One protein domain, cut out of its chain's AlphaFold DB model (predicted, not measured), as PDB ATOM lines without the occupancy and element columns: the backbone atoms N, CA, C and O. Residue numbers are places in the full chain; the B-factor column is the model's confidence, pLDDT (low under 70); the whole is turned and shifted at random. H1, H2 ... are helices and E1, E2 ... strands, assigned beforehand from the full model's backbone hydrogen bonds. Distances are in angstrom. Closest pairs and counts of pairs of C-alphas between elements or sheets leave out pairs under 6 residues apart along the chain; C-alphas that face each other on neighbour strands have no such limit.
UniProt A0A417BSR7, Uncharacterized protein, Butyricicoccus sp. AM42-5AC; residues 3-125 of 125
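This is residues 3 to 125 of the 125 residues of an uncharacterized protein of Butyricicoccus sp. AM42-5AC (UniProt A0A417BSR7). A twisted sheet of four strands has one long helix, H2, laid slantwise over one face, while the hairpin of E1 and E2 stands at one end of the sheet and the short helix H1 at the other. A second short helix, H3, packs on E5 at the end of a long unnamed stretch. The printed part has 123 residues, with three named helices and six named strands in the order E1 E2 E3 H1 E4 E5 H2 E6 H3; the sheet runs E4 E5 E3 E6, antiparallel throughout, and the class is mixed, helices and strands. The whole is compact, with a radius of gyration of the C-alphas of 15.0 A and spans of 41 by 33 by 25 A.

Begin with the sheet: find C-alpha 22 at (-41.733, 154.839, 48.001), where E3, residues 22 to 31, starts its 28.9 A. E5, residues 59 to 68, covers 28.8 A, E6, residues 98 to 105, 20.0 A, and E4 is residues 50 to 53. H2, residues 73 to 91, runs 26.7 A from (-28.784, 149.679, 44.958) to (-27.491, 141.031, 70.204). Look for H1 at residues 38 to 44 and H3 at residues 118 to 124. E1, residues 3 to 7, and E2, residues 13 to 18, complete the elements.

In the sheet, look between E5 and E3 for N 27 and O 63, 3.0 A apart. Between E3 and E6, N 28 and O 102 are 3.0 A apart; in the hairpin of E4 and E5, N 52 and O 60 are 2.9 A apart. H2 is on one face, making two layers, a helix over a sheet: its height over the sheet is 8.7 A, and its closest C-alphas to E3 are Ala 80 and Met 27, 5.7 A apart. E5, H2, E6 and E3, H1, E4 are split strand-helix-strand units, each with another strand between its two strands, and both crossovers are right-handed. H1 only grazes the sheet with residues 38 to 42; it touches residues 90 to 91 of H2, about perpendicular at 89 degrees, closest at C-alphas 38 and 91, 5.8 A. H3 is on the sheet over E5, with C-alphas 120 and 66 closest at 6.3 A. In the hairpin of E1 and E2, N 6 and O 14 are 2.8 A apart. In H1, H2 and H3 every O i to N i+4 pair is within hydrogen-bond range.

The C-alphas of Gly 11 and Glu 44 are the farthest apart, 42.4 A. The printed part has no cut, and the link from E6 to H3, residues 106 to 117, is long. Mean pLDDT of the printed part is 93.2, and no printed residue is under 70.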
ATOM      1  N   TYR A   3     -46.647 150.762  39.224       97.00
ATOM      2  CA  TYR A   3     -45.479 149.943  38.919       97.00
ATOM      3  C   TYR A   3     -44.421 150.756  38.180       97.00
ATOM      4  O   TYR A   3     -44.725 151.440  37.200       97.00
ATOM      5  N   LYS A   4     -43.167 150.643  38.619       96.50
ATOM      6  CA  LYS A   4     -42.000 151.181  37.910       96.50
ATOM      7  C   LYS A   4     -41.070 150.045  37.519       96.50
ATOM      8  O   LYS A   4     -40.858 149.133  38.311       96.50
ATOM      9  N   THR A   5     -40.502 150.115  36.322       95.75
ATOM     10  CA  THR A   5     -39.433 149.203  35.902       95.75
ATOM     11  C   THR A   5     -38.094 149.892  36.099       95.75
ATOM     12  O   THR A   5     -37.914 151.026  35.656       95.75
ATOM     13  N   ILE A   6     -37.161 149.205  36.749       92.81
ATOM     14  CA  ILE A   6     -35.778 149.642  36.919       92.81
ATOM     15  C   ILE A   6     -34.821 148.608  36.332       92.81
ATOM     16  O   ILE A   6     -35.163 147.433  36.202       92.81
ATOM     17  N   THR A   7     -33.604 149.041  36.016       92.50
ATOM     18  CA  THR A   7     -32.504 148.148  35.642       92.50
ATOM     19  C   THR A   7     -31.614 147.935  36.861       92.50
ATOM     20  O   THR A   7     -31.114 148.893  37.452       92.50
ATOM     21  N   ARG A   8     -31.431 146.677  37.253       89.88
ATOM     22  CA  ARG A   8     -30.533 146.264  38.331       89.88
ATOM     23  C   ARG A   8     -29.063 146.450  37.935       89.88
ATOM     24  O   ARG A   8     -28.760 146.543  36.744       89.88
ATOM     25  N   PRO A   9     -28.122 146.430  38.898       88.00
ATOM     26  CA  PRO A   9     -26.690 146.512  38.602       88.00
ATOM     27  C   PRO A   9     -26.185 145.390  37.684       88.00
ATOM     28  O   PRO A   9     -25.243 145.597  36.924       88.00
ATOM     29  N   ASP A  10     -26.828 144.219  37.719       90.50
ATOM     30  CA  ASP A  10     -26.528 143.081  36.839       90.50
ATOM     31  C   ASP A  10     -27.123 143.215  35.419       90.50
ATOM     32  O   ASP A  10     -26.943 142.328  34.584       90.50
ATOM     33  N   GLY A  11     -27.821 144.319  35.131       92.06
ATOM     34  CA  GLY A  11     -28.464 144.600  33.850       92.06
ATOM     35  C   GLY A  11     -29.858 143.991  33.684       92.06
ATOM     36  O   GLY A  11     -30.503 144.249  32.669       92.06
ATOM     37  N   SER A  12     -30.346 143.204  34.647       93.62
ATOM     38  CA  SER A  12     -31.703 142.658  34.596       93.62
ATOM     39  C   SER A  12     -32.758 143.720  34.908       93.62
ATOM     40  O   SER A  12     -32.522 144.661  35.666       93.62
ATOM     41  N   GLU A  13     -33.942 143.586  34.316       94.88
ATOM     42  CA  GLU A  13     -35.075 144.453  34.640       94.88
ATOM     43  C   GLU A  13     -35.825 143.931  35.869       94.88
ATOM     44  O   GLU A  13     -36.046 142.729  36.027       94.88
ATOM     45  N   GLN A  14     -36.260 144.849  36.726       94.31
ATOM     46  CA  GLN A  14     -37.124 144.565  37.862       94.31
ATOM     47  C   GLN A  14     -38.317 145.517  37.870       94.31
ATOM     48  O   GLN A  14     -38.154 146.727  37.734       94.31
ATOM     49  N   GLN A  15     -39.510 144.973  38.112       96.38
ATOM     50  CA  GLN A  15     -40.696 145.760  38.423       96.38
ATOM     51  C   GLN A  15     -40.798 145.996  39.938       96.38
ATOM     52  O   GLN A  15     -40.625 145.066  40.726       96.38
ATOM     53  N   LEU A  16     -41.072 147.237  40.333       97.06
ATOM     54  CA  LEU A  16     -41.263 147.670  41.715       97.06
ATOM     55  C   LEU A  16     -42.710 148.115  41.927       97.06
ATOM     56  O   LEU A  16     -43.223 148.909  41.135       97.06
ATOM     57  N   ALA A  17     -43.328 147.676  43.021       97.81
ATOM     58  CA  ALA A  17     -44.551 148.277  43.538       97.81
ATOM     59  C   ALA A  17     -44.210 149.578  44.285       97.81
ATOM     60  O   ALA A  17     -43.477 149.570  45.280       97.81
ATOM     61  N   VAL A  18     -44.732 150.703  43.791       97.88
ATOM     62  CA  VAL A  18     -44.484 152.051  44.317       97.88
ATOM     63  C   VAL A  18     -45.751 152.620  44.955       97.88
ATOM     64  O   VAL A  18     -46.828 152.653  44.353       97.88
ATOM     65  N   TYR A  19     -45.608 153.116  46.175       97.38
ATOM     66  CA  TYR A  19     -46.637 153.698  47.026       97.38
ATOM     67  C   TYR A  19     -46.190 155.107  47.402       97.38
ATOM     68  O   TYR A  19     -45.204 155.266  48.115       97.38
ATOM     69  N   ASP A  20     -46.862 156.121  46.854       96.56
ATOM     70  CA  ASP A  20     -46.530 157.539  47.068       96.56
ATOM     71  C   ASP A  20     -45.023 157.852  46.921       96.56
ATOM     72  O   ASP A  20     -44.369 158.422  47.793       96.56
ATOM     73  N   GLY A  21     -44.424 157.379  45.824       96.75
ATOM     74  CA  GLY A  21     -42.996 157.571  45.556       96.75
ATOM     75  C   GLY A  21     -42.044 156.715  46.409       96.75
ATOM     76  O   GLY A  21     -40.828 156.911  46.342       96.75
ATOM     77  N   LYS A  22     -42.545 155.748  47.181       97.62
ATOM     78  CA  LYS A  22     -41.733 154.839  48.001       97.62
ATOM     79  C   LYS A  22     -42.007 153.369  47.702       97.62
ATOM     80  O   LYS A  22     -43.052 153.009  47.176       97.62
ATOM     81  N   CYS A  23     -41.071 152.512  48.070       97.06
ATOM     82  CA  CYS A  23     -41.131 151.068  47.910       97.06
ATOM     83  C   CYS A  23     -40.859 150.380  49.241       97.06
ATOM     84  O   CYS A  23     -40.047 150.861  50.032       97.06
ATOM     85  N   ARG A  24     -41.479 149.212  49.441       97.75
ATOM     86  CA  ARG A  24     -41.075 148.295  50.510       97.75
ATOM     87  C   ARG A  24     -39.634 147.866  50.294       97.75
ATOM     88  O   ARG A  24     -39.258 147.488  49.182       97.75
ATOM     89  N   PHE A  25     -38.855 147.907  51.360       97.44
ATOM     90  CA  PHE A  25     -37.506 147.385  51.398       97.44
ATOM     91  C   PHE A  25     -37.355 146.470  52.608       97.44
ATOM     92  O   PHE A  25     -37.466 146.914  53.751       97.44
ATOM     93  N   TRP A  26     -37.143 145.187  52.332       97.44
ATOM     94  CA  TRP A  26     -36.862 144.150  53.313       97.44
ATOM     95  C   TRP A  26     -35.357 143.924  53.399       97.44
ATOM     96  O   TRP A  26     -34.694 143.710  52.377       97.44
ATOM     97  N   MET A  27     -34.842 143.942  54.624       96.38
ATOM     98  CA  MET A  27     -33.448 143.655  54.948       96.38
ATOM     99  C   MET A  27     -33.416 142.498  55.935       96.38
ATOM    100  O   MET A  27     -34.053 142.571  56.985       96.38
ATOM    101  N   GLU A  28     -32.669 141.447  55.614       95.62
ATOM    102  CA  GLU A  28     -32.586 140.237  56.429       95.62
ATOM    103  C   GLU A  28     -31.149 139.732  56.525       95.62
ATOM    104  O   GLU A  28     -30.478 139.537  55.509       95.62
ATOM    105  N   GLY A  29     -30.711 139.479  57.758       94.31
ATOM    106  CA  GLY A  29     -29.487 138.759  58.078       94.31
ATOM    107  C   GLY A  29     -29.813 137.337  58.521       94.31
ATOM    108  O   GLY A  29     -30.735 137.116  59.309       94.31
ATOM    109  N   ILE A  30     -29.061 136.369  58.007       94.12
ATOM    110  CA  ILE A  30     -29.150 134.956  58.383       94.12
ATOM    111  C   ILE A  30     -27.902 134.609  59.192       94.12
ATOM    112  O   ILE A  30     -26.793 134.728  58.681       94.12
ATOM    113  N   TYR A  31     -28.095 134.159  60.425       92.31
ATOM    114  CA  TYR A  31     -27.057 133.832  61.400       92.31
ATOM    115  C   TYR A  31     -27.017 132.320  61.636       92.31
ATOM    116  O   TYR A  31     -28.061 131.663  61.602       92.31
ATOM    117  N   ASP A  32     -25.839 131.764  61.928       91.19
ATOM    118  CA  ASP A  32     -25.713 130.352  62.328       91.19
ATOM    119  C   ASP A  32     -26.423 130.078  63.657       91.19
ATOM    120  O   ASP A  32     -26.990 129.009  63.864       91.19
ATOM    121  N   SER A  33     -26.412 131.058  64.564       90.25
ATOM    122  CA  SER A  33     -27.176 131.031  65.806       90.25
ATOM    123  C   SER A  33     -27.364 132.446  66.356       90.25
ATOM    124  O   SER A  33     -26.639 133.363  65.986       90.25
ATOM    125  N   LEU A  34     -28.321 132.618  67.269       91.38
ATOM    126  CA  LEU A  34     -28.440 133.814  68.104       91.38
ATOM    127  C   LEU A  34     -28.514 133.411  69.575       91.38
ATOM    128  O   LEU A  34     -29.108 132.363  69.874       91.38
ATOM    129  N   PRO A  35     -28.038 134.266  70.500       91.56
ATOM    130  CA  PRO A  35     -28.281 134.098  71.926       91.56
ATOM    131  C   PRO A  35     -29.764 133.844  72.218       91.56
ATOM    132  O   PRO A  35     -30.641 134.436  71.587       91.56
ATOM    133  N   GLU A  36     -30.070 133.011  73.215       91.44
ATOM    134  CA  GLU A  36     -31.457 132.764  73.659       91.44
ATOM    135  C   GLU A  36     -32.152 134.040  74.165       91.44
ATOM    136  O   GLU A  36     -33.373 134.110  74.260       91.44
ATOM    137  N   THR A  37     -31.375 135.077  74.485       92.75
ATOM    138  CA  THR A  37     -31.875 136.383  74.920       92.75
ATOM    139  C   THR A  37     -32.216 137.329  73.768       92.75
ATOM    140  O   THR A  37     -32.614 138.459  74.045       92.75
ATOM    141  N   ALA A  38     -32.013 136.942  72.503       93.62
ATOM    142  CA  ALA A  38     -32.172 137.838  71.356       93.62
ATOM    143  C   ALA A  38     -33.600 138.394  71.246       93.62
ATOM    144  O   ALA A  38     -33.776 139.603  71.141       93.62
ATOM    145  N   GLU A  39     -34.617 137.545  71.377       94.75
ATOM    146  CA  GLU A  39     -36.028 137.937  71.335       94.75
ATOM    147  C   GLU A  39     -36.374 138.908  72.464       94.75
ATOM    148  O   GLU A  39     -36.973 139.954  72.228       94.75
ATOM    149  N   LYS A  40     -35.913 138.608  73.684       94.88
ATOM    150  CA  LYS A  40     -36.104 139.487  74.839       94.88
ATOM    151  C   LYS A  40     -35.430 140.847  74.630       94.88
ATOM    152  O   LYS A  40     -36.026 141.872  74.939       94.88
ATOM    153  N   ARG A  41     -34.207 140.877  74.091       94.62
ATOM    154  CA  ARG A  41     -33.512 142.138  73.787       94.62
ATOM    155  C   ARG A  41     -34.217 142.931  72.693       94.62
ATOM    156  O   ARG A  41     -34.318 144.146  72.811       94.62
ATOM    157  N   ALA A  42     -34.709 142.265  71.650       95.12
ATOM    158  CA  ALA A  42     -35.479 142.919  70.599       95.12
ATOM    159  C   ALA A  42     -36.739 143.590  71.166       95.12
ATOM    160  O   ALA A  42     -37.017 144.738  70.828       95.12
ATOM    161  N   GLU A  43     -37.443 142.917  72.080       94.25
ATOM    162  CA  GLU A  43     -38.593 143.475  72.795       94.25
ATOM    163  C   GLU A  43     -38.199 144.660  73.695       94.25
ATOM    164  O   GLU A  43     -38.772 145.743  73.575       94.25
ATOM    165  N   GLU A  44     -37.181 144.502  74.550       94.75
ATOM    166  CA  GLU A  44     -36.702 145.550  75.470       94.75
ATOM    167  C   GLU A  44     -36.211 146.807  74.731       94.75
ATOM    168  O   GLU A  44     -36.411 147.926  75.204       94.75
ATOM    169  N   CYS A  45     -35.609 146.638  73.553       92.19
ATOM    170  CA  CYS A  45     -35.168 147.730  72.688       92.19
ATOM    171  C   CYS A  45     -36.257 148.221  71.719       92.19
ATOM    172  O   CYS A  45     -35.986 149.127  70.931       92.19
ATOM    173  N   SER A  46     -37.469 147.650  71.764       93.38
ATOM    174  CA  SER A  46     -38.579 147.965  70.849       93.38
ATOM    175  C   SER A  46     -38.169 147.907  69.373       93.38
ATOM    176  O   SER A  46     -38.545 148.763  68.571       93.38
ATOM    177  N   LEU A  47     -37.351 146.915  69.017       94.69
ATOM    178  CA  LEU A  47     -36.865 146.759  67.655       94.69
ATOM    179  C   LEU A  47     -37.984 146.247  66.741       94.69
ATOM    180  O   LEU A  47     -38.590 145.219  67.049       94.69
ATOM    181  N   PRO A  48     -38.215 146.884  65.580       94.94
ATOM    182  CA  PRO A  48     -39.172 146.408  64.586       94.94
ATOM    183  C   PRO A  48     -38.573 145.250  63.775       94.94
ATOM    184  O   PRO A  48     -38.321 145.369  62.576       94.94
ATOM    185  N   VAL A  49     -38.284 144.130  64.437       96.31
ATOM    186  CA  VAL A  49     -37.662 142.948  63.825       96.31
ATOM    187  C   VAL A  49     -38.593 141.748  63.853       96.31
ATOM    188  O   VAL A  49     -39.361 141.551  64.793       96.31
ATOM    189  N   LYS A  50     -38.443 140.885  62.855       95.88
ATOM    190  CA  LYS A  50     -38.923 139.508  62.892       95.88
ATOM    191  C   LYS A  50     -37.731 138.583  63.080       95.88
ATOM    192  O   LYS A  50     -36.813 138.611  62.266       95.88
ATOM    193  N   ILE A  51     -37.768 137.782  64.142       95.69
ATOM    194  CA  ILE A  51     -36.783 136.733  64.421       95.69
ATOM    195  C   ILE A  51     -37.438 135.385  64.120       95.69
ATOM    196  O   ILE A  51     -38.496 135.079  64.667       95.69
ATOM    197  N   ASP A  52     -36.823 134.594  63.246       95.25
ATOM    198  CA  ASP A  52     -37.297 133.266  62.853       95.25
ATOM    199  C   ASP A  52     -36.184 132.230  63.041       95.25
ATOM    200  O   ASP A  52     -35.182 132.231  62.322       95.25
ATOM    201  N   ARG A  53     -36.347 131.350  64.037       94.69
ATOM    202  CA  ARG A  53     -35.419 130.243  64.310       94.69
ATOM    203  C   ARG A  53     -35.822 129.032  63.476       94.69
ATOM    204  O   ARG A  53     -36.905 128.477  63.657       94.69
ATOM    205  N   ARG A  54     -34.943 128.609  62.573       93.12
ATOM    206  CA  ARG A  54     -35.211 127.546  61.600       93.12
ATOM    207  C   ARG A  54     -34.846 126.174  62.155       93.12
ATOM    208  O   ARG A  54     -34.041 126.028  63.071       93.12
ATOM    209  N   ALA A  55     -35.432 125.136  61.561       92.12
ATOM    210  CA  ALA A  55     -35.212 123.749  61.976       92.12
ATOM    211  C   ALA A  55     -33.767 123.258  61.755       92.12
ATOM    212  O   ALA A  55     -33.349 122.300  62.400       92.12
ATOM    213  N   ASP A  56     -33.015 123.899  60.855       90.50
ATOM    214  CA  ASP A  56     -31.598 123.611  60.602       90.50
ATOM    215  C   ASP A  56     -30.646 124.278  61.613       90.50
ATOM    216  O   ASP A  56     -29.435 124.102  61.517       90.50
ATOM    217  N   GLY A  57     -31.187 125.005  62.597       88.38
ATOM    218  CA  GLY A  57     -30.434 125.707  63.635       88.38
ATOM    219  C   GLY A  57     -30.111 127.162  63.297       88.38
ATOM    220  O   GLY A  57     -29.840 127.932  64.217       88.38
ATOM    221  N   THR A  58     -30.216 127.560  62.025       93.12
ATOM    222  CA  THR A  58     -29.979 128.947  61.613       93.12
ATOM    223  C   THR A  58     -31.101 129.867  62.081       93.12
ATOM    224  O   THR A  58     -32.233 129.446  62.342       93.12
ATOM    225  N   VAL A  59     -30.801 131.158  62.180       95.06
ATOM    226  CA  VAL A  59     -31.758 132.175  62.611       95.06
ATOM    227  C   VAL A  59     -31.801 133.300  61.594       95.06
ATOM    228  O   VAL A  59     -30.773 133.836  61.198       95.06
ATOM    229  N   SER A  60     -33.003 133.668  61.171       94.88
ATOM    230  CA  SER A  60     -33.245 134.862  60.370       94.88
ATOM    231  C   SER A  60     -33.645 136.018  61.274       94.88
ATOM    232  O   SER A  60     -34.484 135.850  62.160       94.88
ATOM    233  N   VAL A  61     -33.058 137.188  61.035       95.81
ATOM    234  CA  VAL A  61     -33.536 138.453  61.590       95.81
ATOM    235  C   VAL A  61     -33.724 139.436  60.456       95.81
ATOM    236  O   VAL A  61     -32.769 139.743  59.744       95.81
ATOM    237  N   GLY A  62     -34.935 139.962  60.310       95.38
ATOM    238  CA  GLY A  62     -35.195 140.978  59.302       95.38
ATOM    239  C   GLY A  62     -36.181 142.054  59.720       95.38
ATOM    240  O   GLY A  62     -36.907 141.919  60.707       95.38
ATOM    241  N   THR A  63     -36.182 143.135  58.950       96.62
ATOM    242  CA  THR A  63     -37.068 144.290  59.110       96.62
ATOM    243  C   THR A  63     -37.529 144.821  57.763       96.62
ATOM    244  O   THR A  63     -36.898 144.573  56.731       96.62
ATOM    245  N   GLN A  64     -38.616 145.590  57.789       97.06
ATOM    246  CA  GLN A  64     -39.150 146.268  56.620       97.06
ATOM    247  C   GLN A  64     -39.322 147.762  56.877       97.06
ATOM    248  O   GLN A  64     -39.830 148.166  57.920       97.06
ATOM    249  N   SER A  65     -38.961 148.569  55.882       95.19
ATOM    250  CA  SER A  65     -39.199 150.015  55.858       95.19
ATOM    251  C   SER A  65     -39.588 150.476  54.449       95.19
ATOM    252  O   SER A  65     -39.470 149.718  53.479       95.19
ATOM    253  N   LEU A  66     -40.075 151.713  54.327       96.56
ATOM    254  CA  LEU A  66     -40.306 152.372  53.048       96.56
ATOM    255  C   LEU A  66     -39.168 153.313  52.679       96.56
ATOM    256  O   LEU A  66     -38.902 154.306  53.355       96.56
ATOM    257  N   VAL A  67     -38.590 153.073  51.510       96.75
ATOM    258  CA  VAL A  67     -37.530 153.912  50.941       96.75
ATOM    259  C   VAL A  67     -37.980 154.492  49.600       96.75
ATOM    260  O   VAL A  67     -38.815 153.880  48.932       96.75
ATOM    261  N   PRO A  68     -37.480 155.665  49.172       97.31
ATOM    262  CA  PRO A  68     -37.797 156.210  47.852       97.31
ATOM    263  C   PRO A  68     -37.534 155.190  46.739       97.31
ATOM    264  O   PRO A  68     -36.509 154.506  46.763       97.31
ATOM    265  N   TRP A  69     -38.420 155.093  45.746       96.44
ATOM    266  CA  TRP A  69     -38.257 154.107  44.663       96.44
ATOM    267  C   TRP A  69     -37.005 154.361  43.800       96.44
ATOM    268  O   TRP A  69     -36.480 153.437  43.189       96.44
ATOM    269  N   GLU A  70     -36.504 155.602  43.787       95.06
ATOM    270  CA  GLU A  70     -35.278 156.023  43.091       95.06
ATOM    271  C   GLU A  70     -33.994 155.731  43.886       95.06
ATOM    272  O   GLU A  70     -32.902 156.124  43.468       95.06
ATOM    273  N   THR A  71     -34.098 155.088  45.054       95.06
ATOM    274  CA  THR A  71     -32.924 154.729  45.858       95.06
ATOM    275  C   THR A  71     -32.063 153.741  45.078       95.06
ATOM    276  O   THR A  71     -32.518 152.661  44.708       95.06
ATOM    277  N   ASP A  72     -30.812 154.117  44.819       91.75
ATOM    278  CA  ASP A  72     -29.869 153.255  44.116       91.75
ATOM    279  C   ASP A  72     -29.472 152.037  44.961       91.75
ATOM    280  O   ASP A  72     -29.441 152.093  46.192       91.75
ATOM    281  N   TYR A  73     -29.131 150.935  44.289       90.75
ATOM    282  CA  TYR A  73     -28.784 149.679  44.958       90.75
ATOM    283  C   TYR A  73     -27.595 149.799  45.911       90.75
ATOM    284  O   TYR A  73     -27.623 149.172  46.962       90.75
ATOM    285  N   GLY A  74     -26.602 150.639  45.604       92.94
ATOM    286  CA  GLY A  74     -25.473 150.858  46.509       92.94
ATOM    287  C   GLY A  74     -25.920 151.471  47.838       92.94
ATOM    288  O   GLY A  74     -25.459 151.066  48.901       92.94
ATOM    289  N   LYS A  75     -26.876 152.408  47.813       94.50
ATOM    290  CA  LYS A  75     -27.504 152.925  49.038       94.50
ATOM    291  C   LYS A  75     -28.350 151.885  49.759       94.50
ATOM    292  O   LYS A  75     -28.298 151.855  50.983       94.50
ATOM    293  N   LEU A  76     -29.103 151.052  49.040       94.38
ATOM    294  CA  LEU A  76     -29.880 149.970  49.658       94.38
ATOM    295  C   LEU A  76     -28.968 148.987  50.404       94.38
ATOM    296  O   LEU A  76     -29.262 148.626  51.541       94.38
ATOM    297  N   GLU A  77     -27.841 148.613  49.798       93.19
ATOM    298  CA  GLU A  77     -26.815 147.772  50.420       93.19
ATOM    299  C   GLU A  77     -26.218 148.451  51.659       93.19
ATOM    300  O   GLU A  77     -26.254 147.873  52.740       93.19
ATOM    301  N   MET A  78     -25.804 149.720  51.562       94.19
ATOM    302  CA  MET A  78     -25.299 150.463  52.726       94.19
ATOM    303  C   MET A  78     -26.328 150.567  53.862       94.19
ATOM    304  O   MET A  78     -25.964 150.486  55.034       94.19
ATOM    305  N   MET A  79     -27.611 150.763  53.545       94.38
ATOM    306  CA  MET A  79     -28.679 150.790  54.549       94.38
ATOM    307  C   MET A  79     -28.820 149.437  55.248       94.38
ATOM    308  O   MET A  79     -28.947 149.403  56.473       94.38
ATOM    309  N   ALA A  80     -28.770 148.343  54.486       93.25
ATOM    310  CA  ALA A  80     -28.792 146.999  55.040       93.25
ATOM    311  C   ALA A  80     -27.578 146.744  55.939       93.25
ATOM    312  O   ALA A  80     -27.755 146.289  57.064       93.25
ATOM    313  N   ASP A  81     -26.374 147.105  55.500       92.00
ATOM    314  CA  ASP A  81     -25.145 146.914  56.274       92.00
ATOM    315  C   ASP A  81     -25.188 147.685  57.596       92.00
ATOM    316  O   ASP A  81     -24.889 147.136  58.656       92.00
ATOM    317  N   VAL A  82     -25.607 148.956  57.573       92.62
ATOM    318  CA  VAL A  82     -25.768 149.765  58.794       92.62
ATOM    319  C   VAL A  82     -26.762 149.111  59.752       92.62
ATOM    320  O   VAL A  82     -26.513 149.040  60.957       92.62
ATOM    321  N   TYR A  83     -27.877 148.618  59.221       91.56
ATOM    322  CA  TYR A  83     -28.910 147.976  60.017       91.56
ATOM    323  C   TYR A  83     -28.447 146.643  60.628       91.56
ATOM    324  O   TYR A  83     -28.625 146.417  61.826       91.56
ATOM    325  N   LEU A  84     -27.818 145.773  59.838       91.44
ATOM    326  CA  LEU A  84     -27.325 144.476  60.303       91.44
ATOM    327  C   LEU A  84     -26.200 144.636  61.330       91.44
ATOM    328  O   LEU A  84     -26.202 143.946  62.348       91.44
ATOM    329  N   ASN A  85     -25.318 145.618  61.143       91.00
ATOM    330  CA  ASN A  85     -24.294 145.960  62.131       91.00
ATOM    331  C   ASN A  85     -24.893 146.475  63.445       91.00
ATOM    332  O   ASN A  85     -24.397 146.163  64.528       91.00
ATOM    333  N   TYR A  86     -25.984 147.241  63.379       91.44
ATOM    334  CA  TYR A  86     -26.715 147.647  64.577       91.44
ATOM    335  C   TYR A  86     -27.324 146.440  65.309       91.44
ATOM    336  O   TYR A  86     -27.201 146.341  66.532       91.44
ATOM    337  N   LEU A  87     -27.923 145.490  64.586       90.94
ATOM    338  CA  LEU A  87     -28.454 144.264  65.191       90.94
ATOM    339  C   LEU A  87     -27.363 143.418  65.851       90.94
ATOM    340  O   LEU A  87     -27.571 142.945  66.969       90.94
ATOM    341  N   ALA A  88     -26.204 143.270  65.207       89.12
ATOM    342  CA  ALA A  88     -25.064 142.562  65.782       89.12
ATOM    343  C   ALA A  88     -24.666 143.162  67.141       89.12
ATOM    344  O   ALA A  88     -24.540 142.435  68.129       89.12
ATOM    345  N   GLN A  89     -24.605 144.493  67.242       89.56
ATOM    346  CA  GLN A  89     -24.334 145.183  68.507       89.56
ATOM    347  C   GLN A  89     -25.427 144.943  69.555       89.56
ATOM    348  O   GLN A  89     -25.119 144.604  70.701       89.56
ATOM    349  N   VAL A  90     -26.709 145.073  69.187       91.00
ATOM    350  CA  VAL A  90     -27.824 144.854  70.126       91.00
ATOM    351  C   VAL A  90     -27.832 143.421  70.653       91.00
ATOM    352  O   VAL A  90     -28.057 143.200  71.847       91.00
ATOM    353  N   PHE A  91     -27.545 142.437  69.807       90.31
ATOM    354  CA  PHE A  91     -27.491 141.031  70.204       90.31
ATOM    355  C   PHE A  91     -26.144 140.610  70.796       90.31
ATOM    356  O   PHE A  91     -26.039 139.492  71.295       90.31
ATOM    357  N   ASN A  92     -25.163 141.517  70.858       88.69
ATOM    358  CA  ASN A  92     -23.807 141.250  71.339       88.69
ATOM    359  C   ASN A  92     -23.153 140.083  70.578       88.69
ATOM    360  O   ASN A  92     -22.573 139.174  71.177       88.69
ATOM    361  N   LEU A  93     -23.307 140.117  69.259       87.00
ATOM    362  CA  LEU A  93     -22.625 139.243  68.317       87.00
ATOM    363  C   LEU A  93     -21.273 139.864  67.934       87.00
ATOM    364  O   LEU A  93     -21.112 141.084  68.040       87.00
ATOM    365  N   PRO A  94     -20.300 139.052  67.498       82.00
ATOM    366  CA  PRO A  94     -19.139 139.549  66.770       82.00
ATOM    367  C   PRO A  94     -19.544 140.407  65.559       82.00
ATOM    368  O   PRO A  94     -20.635 140.249  65.005       82.00
ATOM    369  N   ASP A  95     -18.652 141.300  65.135       72.50
ATOM    370  CA  ASP A  95     -18.833 142.029  63.877       72.50
ATOM    371  C   ASP A  95     -18.920 141.027  62.707       72.50
ATOM    372  O   ASP A  95     -18.176 140.045  62.679       72.50
ATOM    373  N   ASP A  96     -19.831 141.269  61.757       70.00
ATOM    374  CA  ASP A  96     -20.072 140.423  60.573       70.00
ATOM    375  C   ASP A  96     -20.413 138.940  60.861       70.00
ATOM    376  O   ASP A  96     -20.149 138.058  60.047       70.00
ATOM    377  N   ASP A  97     -21.054 138.640  61.996       77.19
ATOM    378  CA  ASP A  97     -21.424 137.264  62.388       77.19
ATOM    379  C   ASP A  97     -22.631 136.678  61.616       77.19
ATOM    380  O   ASP A  97     -23.089 135.565  61.883       77.19
ATOM    381  N   TYR A  98     -23.189 137.419  60.653       77.94
ATOM    382  CA  TYR A  98     -24.207 136.884  59.752       77.94
ATOM    383  C   TYR A  98     -23.550 136.134  58.587       77.94
ATOM    384  O   TYR A  98     -22.609 136.587  57.946       77.94
ATOM    385  N   VAL A  99     -24.107 134.975  58.255       82.62
ATOM    386  CA  VAL A  99     -23.632 134.095  57.181       82.62
ATOM    387  C   VAL A  99     -24.080 134.601  55.814       82.62
ATOM    388  O   VAL A  99     -23.426 134.367  54.796       82.62
ATOM    389  N   LYS A 100     -25.250 135.247  55.762       89.75
ATOM    390  CA  LYS A 100     -25.845 135.694  54.504       89.75
ATOM    391  C   LYS A 100     -26.815 136.849  54.697       89.75
ATOM    392  O   LYS A 100     -27.652 136.810  55.594       89.75
ATOM    393  N   THR A 101     -26.776 137.787  53.757       91.69
ATOM    394  CA  THR A 101     -27.762 138.863  53.625       91.69
ATOM    395  C   THR A 101     -28.778 138.530  52.536       91.69
ATOM    396  O   THR A 101     -28.430 137.997  51.476       91.69
ATOM    397  N   LYS A 102     -30.048 138.851  52.780       93.69
ATOM    398  CA  LYS A 102     -31.117 138.816  51.782       93.69
ATOM    399  C   LYS A 102     -31.832 140.161  51.760       93.69
ATOM    400  O   LYS A 102     -32.342 140.614  52.780       93.69
ATOM    401  N   LEU A 103     -31.879 140.766  50.578       94.69
ATOM    402  CA  LEU A 103     -32.546 142.038  50.330       94.69
ATOM    403  C   LEU A 103     -33.703 141.833  49.359       94.69
ATOM    404  O   LEU A 103     -33.562 141.125  48.361       94.69
ATOM    405  N   GLU A 104     -34.833 142.476  49.627       95.19
ATOM    406  CA  GLU A 104     -35.963 142.519  48.700       95.19
ATOM    407  C   GLU A 104     -36.478 143.951  48.596       95.19
ATOM    408  O   GLU A 104     -36.854 144.568  49.588       95.19
ATOM    409  N   PHE A 105     -36.471 144.495  47.381       95.88
ATOM    410  CA  PHE A 105     -36.814 145.888  47.113       95.88
ATOM    411  C   PHE A 105     -37.990 145.972  46.144       95.88
ATOM    412  O   PHE A 105     -37.966 145.327  45.101       95.88
ATOM    413  N   GLY A 106     -39.010 146.763  46.478       95.75
ATOM    414  CA  GLY A 106     -40.182 146.993  45.628       95.75
ATOM    415  C   GLY A 106     -41.209 145.864  45.625       95.75
ATOM    416  O   GLY A 106     -41.941 145.732  44.647       95.75
ATOM    417  N   SER A 107     -41.267 145.057  46.688       94.19
ATOM    418  CA  SER A 107     -42.255 143.982  46.822       94.19
ATOM    419  C   SER A 107     -43.687 144.511  46.963       94.19
ATOM    420  O   SER A 107     -43.940 145.516  47.639       94.19
ATOM    421  N   GLU A 108     -44.645 143.791  46.379       95.00
ATOM    422  CA  GLU A 108     -46.080 143.981  46.635       95.00
ATOM    423  C   GLU A 108     -46.550 143.287  47.926       95.00
ATOM    424  O   GLU A 108     -47.643 143.565  48.417       95.00
ATOM    425  N   SER A 109     -45.723 142.394  48.483       93.88
ATOM    426  CA  SER A 109     -46.045 141.590  49.661       93.88
ATOM    427  C   SER A 109     -46.206 142.457  50.907       93.88
ATOM    428  O   SER A 109     -45.296 143.192  51.280       93.88
ATOM    429  N   SER A 110     -47.336 142.311  51.600       94.75
ATOM    430  CA  SER A 110     -47.607 142.970  52.884       94.75
ATOM    431  C   SER A 110     -47.167 142.154  54.107       94.75
ATOM    432  O   SER A 110     -47.494 142.508  55.236       94.75
ATOM    433  N   THR A 111     -46.432 141.055  53.898       94.88
ATOM    434  CA  THR A 111     -46.087 140.054  54.931       94.88
ATOM    435  C   THR A 111     -45.335 140.625  56.138       94.88
ATOM    436  O   THR A 111     -45.315 139.978  57.182       94.88
ATOM    437  N   HIS A 112     -44.697 141.788  55.982       96.00
ATOM    438  CA  HIS A 112     -43.875 142.438  57.005       96.00
ATOM    439  C   HIS A 112     -44.334 143.869  57.326       96.00
ATOM    440  O   HIS A 112     -43.612 144.625  57.982       96.00
ATOM    441  N   ASP A 113     -45.522 144.272  56.863       96.06
ATOM    442  CA  ASP A 113     -46.031 145.634  57.054       96.06
ATOM    443  C   ASP A 113     -46.276 145.964  58.540       96.06
ATOM    444  O   ASP A 113     -46.286 147.133  58.936       96.06
ATOM    445  N   GLU A 114     -46.428 144.951  59.396       94.88
ATOM    446  CA  GLU A 114     -46.524 145.096  60.848       94.88
ATOM    447  C   GLU A 114     -45.261 145.691  61.486       94.88
ATOM    448  O   GLU A 114     -45.365 146.348  62.522       94.88
ATOM    449  N   LEU A 115     -44.095 145.518  60.853       95.88
ATOM    450  CA  LEU A 115     -42.816 146.044  61.336       95.88
ATOM    451  C   LEU A 115     -42.622 147.524  60.990       95.88
ATOM    452  O   LEU A 115     -41.828 148.207  61.630       95.88
ATOM    453  N   MET A 116     -43.358 148.036  60.005       95.62
ATOM    454  CA  MET A 116     -43.251 149.435  59.601       95.62
ATOM    455  C   MET A 116     -43.856 150.372  60.653       95.62
ATOM    456  O   MET A 116     -44.699 149.997  61.475       95.62
ATOM    457  N   THR A 117     -43.467 151.640  60.610       95.12
ATOM    458  CA  THR A 117     -44.088 152.689  61.423       95.12
ATOM    459  C   THR A 117     -45.548 152.918  61.018       95.12
ATOM    460  O   THR A 117     -46.010 152.501  59.954       95.12
ATOM    461  N   ALA A 118     -46.317 153.603  61.872       95.25
ATOM    462  CA  ALA A 118     -47.697 153.961  61.541       95.25
ATOM    463  C   ALA A 118     -47.777 154.830  60.273       95.25
ATOM    464  O   ALA A 118     -48.632 154.584  59.431       95.25
ATOM    465  N   GLU A 119     -46.858 155.787  60.118       94.94
ATOM    466  CA  GLU A 119     -46.791 156.670  58.949       94.94
ATOM    467  C   GLU A 119     -46.503 155.890  57.661       94.94
ATOM    468  O   GLU A 119     -47.180 156.082  56.655       94.94
ATOM    469  N   GLU A 120     -45.547 154.961  57.698       96.38
ATOM    470  CA  GLU A 120     -45.252 154.089  56.558       96.38
ATOM    471  C   GLU A 120     -46.437 153.185  56.208       96.38
ATOM    472  O   GLU A 120     -46.766 153.022  55.034       96.38
ATOM    473  N   ARG A 121     -47.134 152.636  57.209       95.50
ATOM    474  CA  ARG A 121     -48.339 151.838  56.961       95.50
ATOM    475  C   ARG A 121     -49.451 152.636  56.291       95.50
ATOM    476  O   ARG A 121     -50.142 152.066  55.458       95.50
ATOM    477  N   GLU A 122     -49.634 153.917  56.612       95.81
ATOM    478  CA  GLU A 122     -50.629 154.743  55.907       95.81
ATOM    479  C   GLU A 122     -50.302 154.918  54.419       95.81
ATOM    480  O   GLU A 122     -51.218 155.015  53.611       95.81
ATOM    481  N   ILE A 123     -49.020 154.915  54.042       95.75
ATOM    482  CA  ILE A 123     -48.593 155.069  52.644       95.75
ATOM    483  C   ILE A 123     -48.939 153.829  51.803       95.75
ATOM    484  O   ILE A 123     -49.270 153.961  50.623       95.75
ATOM    485  N   VAL A 124     -48.847 152.628  52.383       93.62
ATOM    486  CA  VAL A 124     -49.047 151.360  51.651       93.62
ATOM    487  C   VAL A 124     -50.455 150.766  51.745       93.62
ATOM    488  O   VAL A 124     -50.701 149.727  51.126       93.62
ATOM    489  N   LYS A 125     -51.343 151.383  52.529       84.44
ATOM    490  CA  LYS A 125     -52.771 151.034  52.590       84.44
ATOM    491  C   LYS A 125     -53.476 151.303  51.261       84.44
ATOM    492  O   LYS A 125     -54.388 150.507  50.946       84.44
TER     493      LYS A 125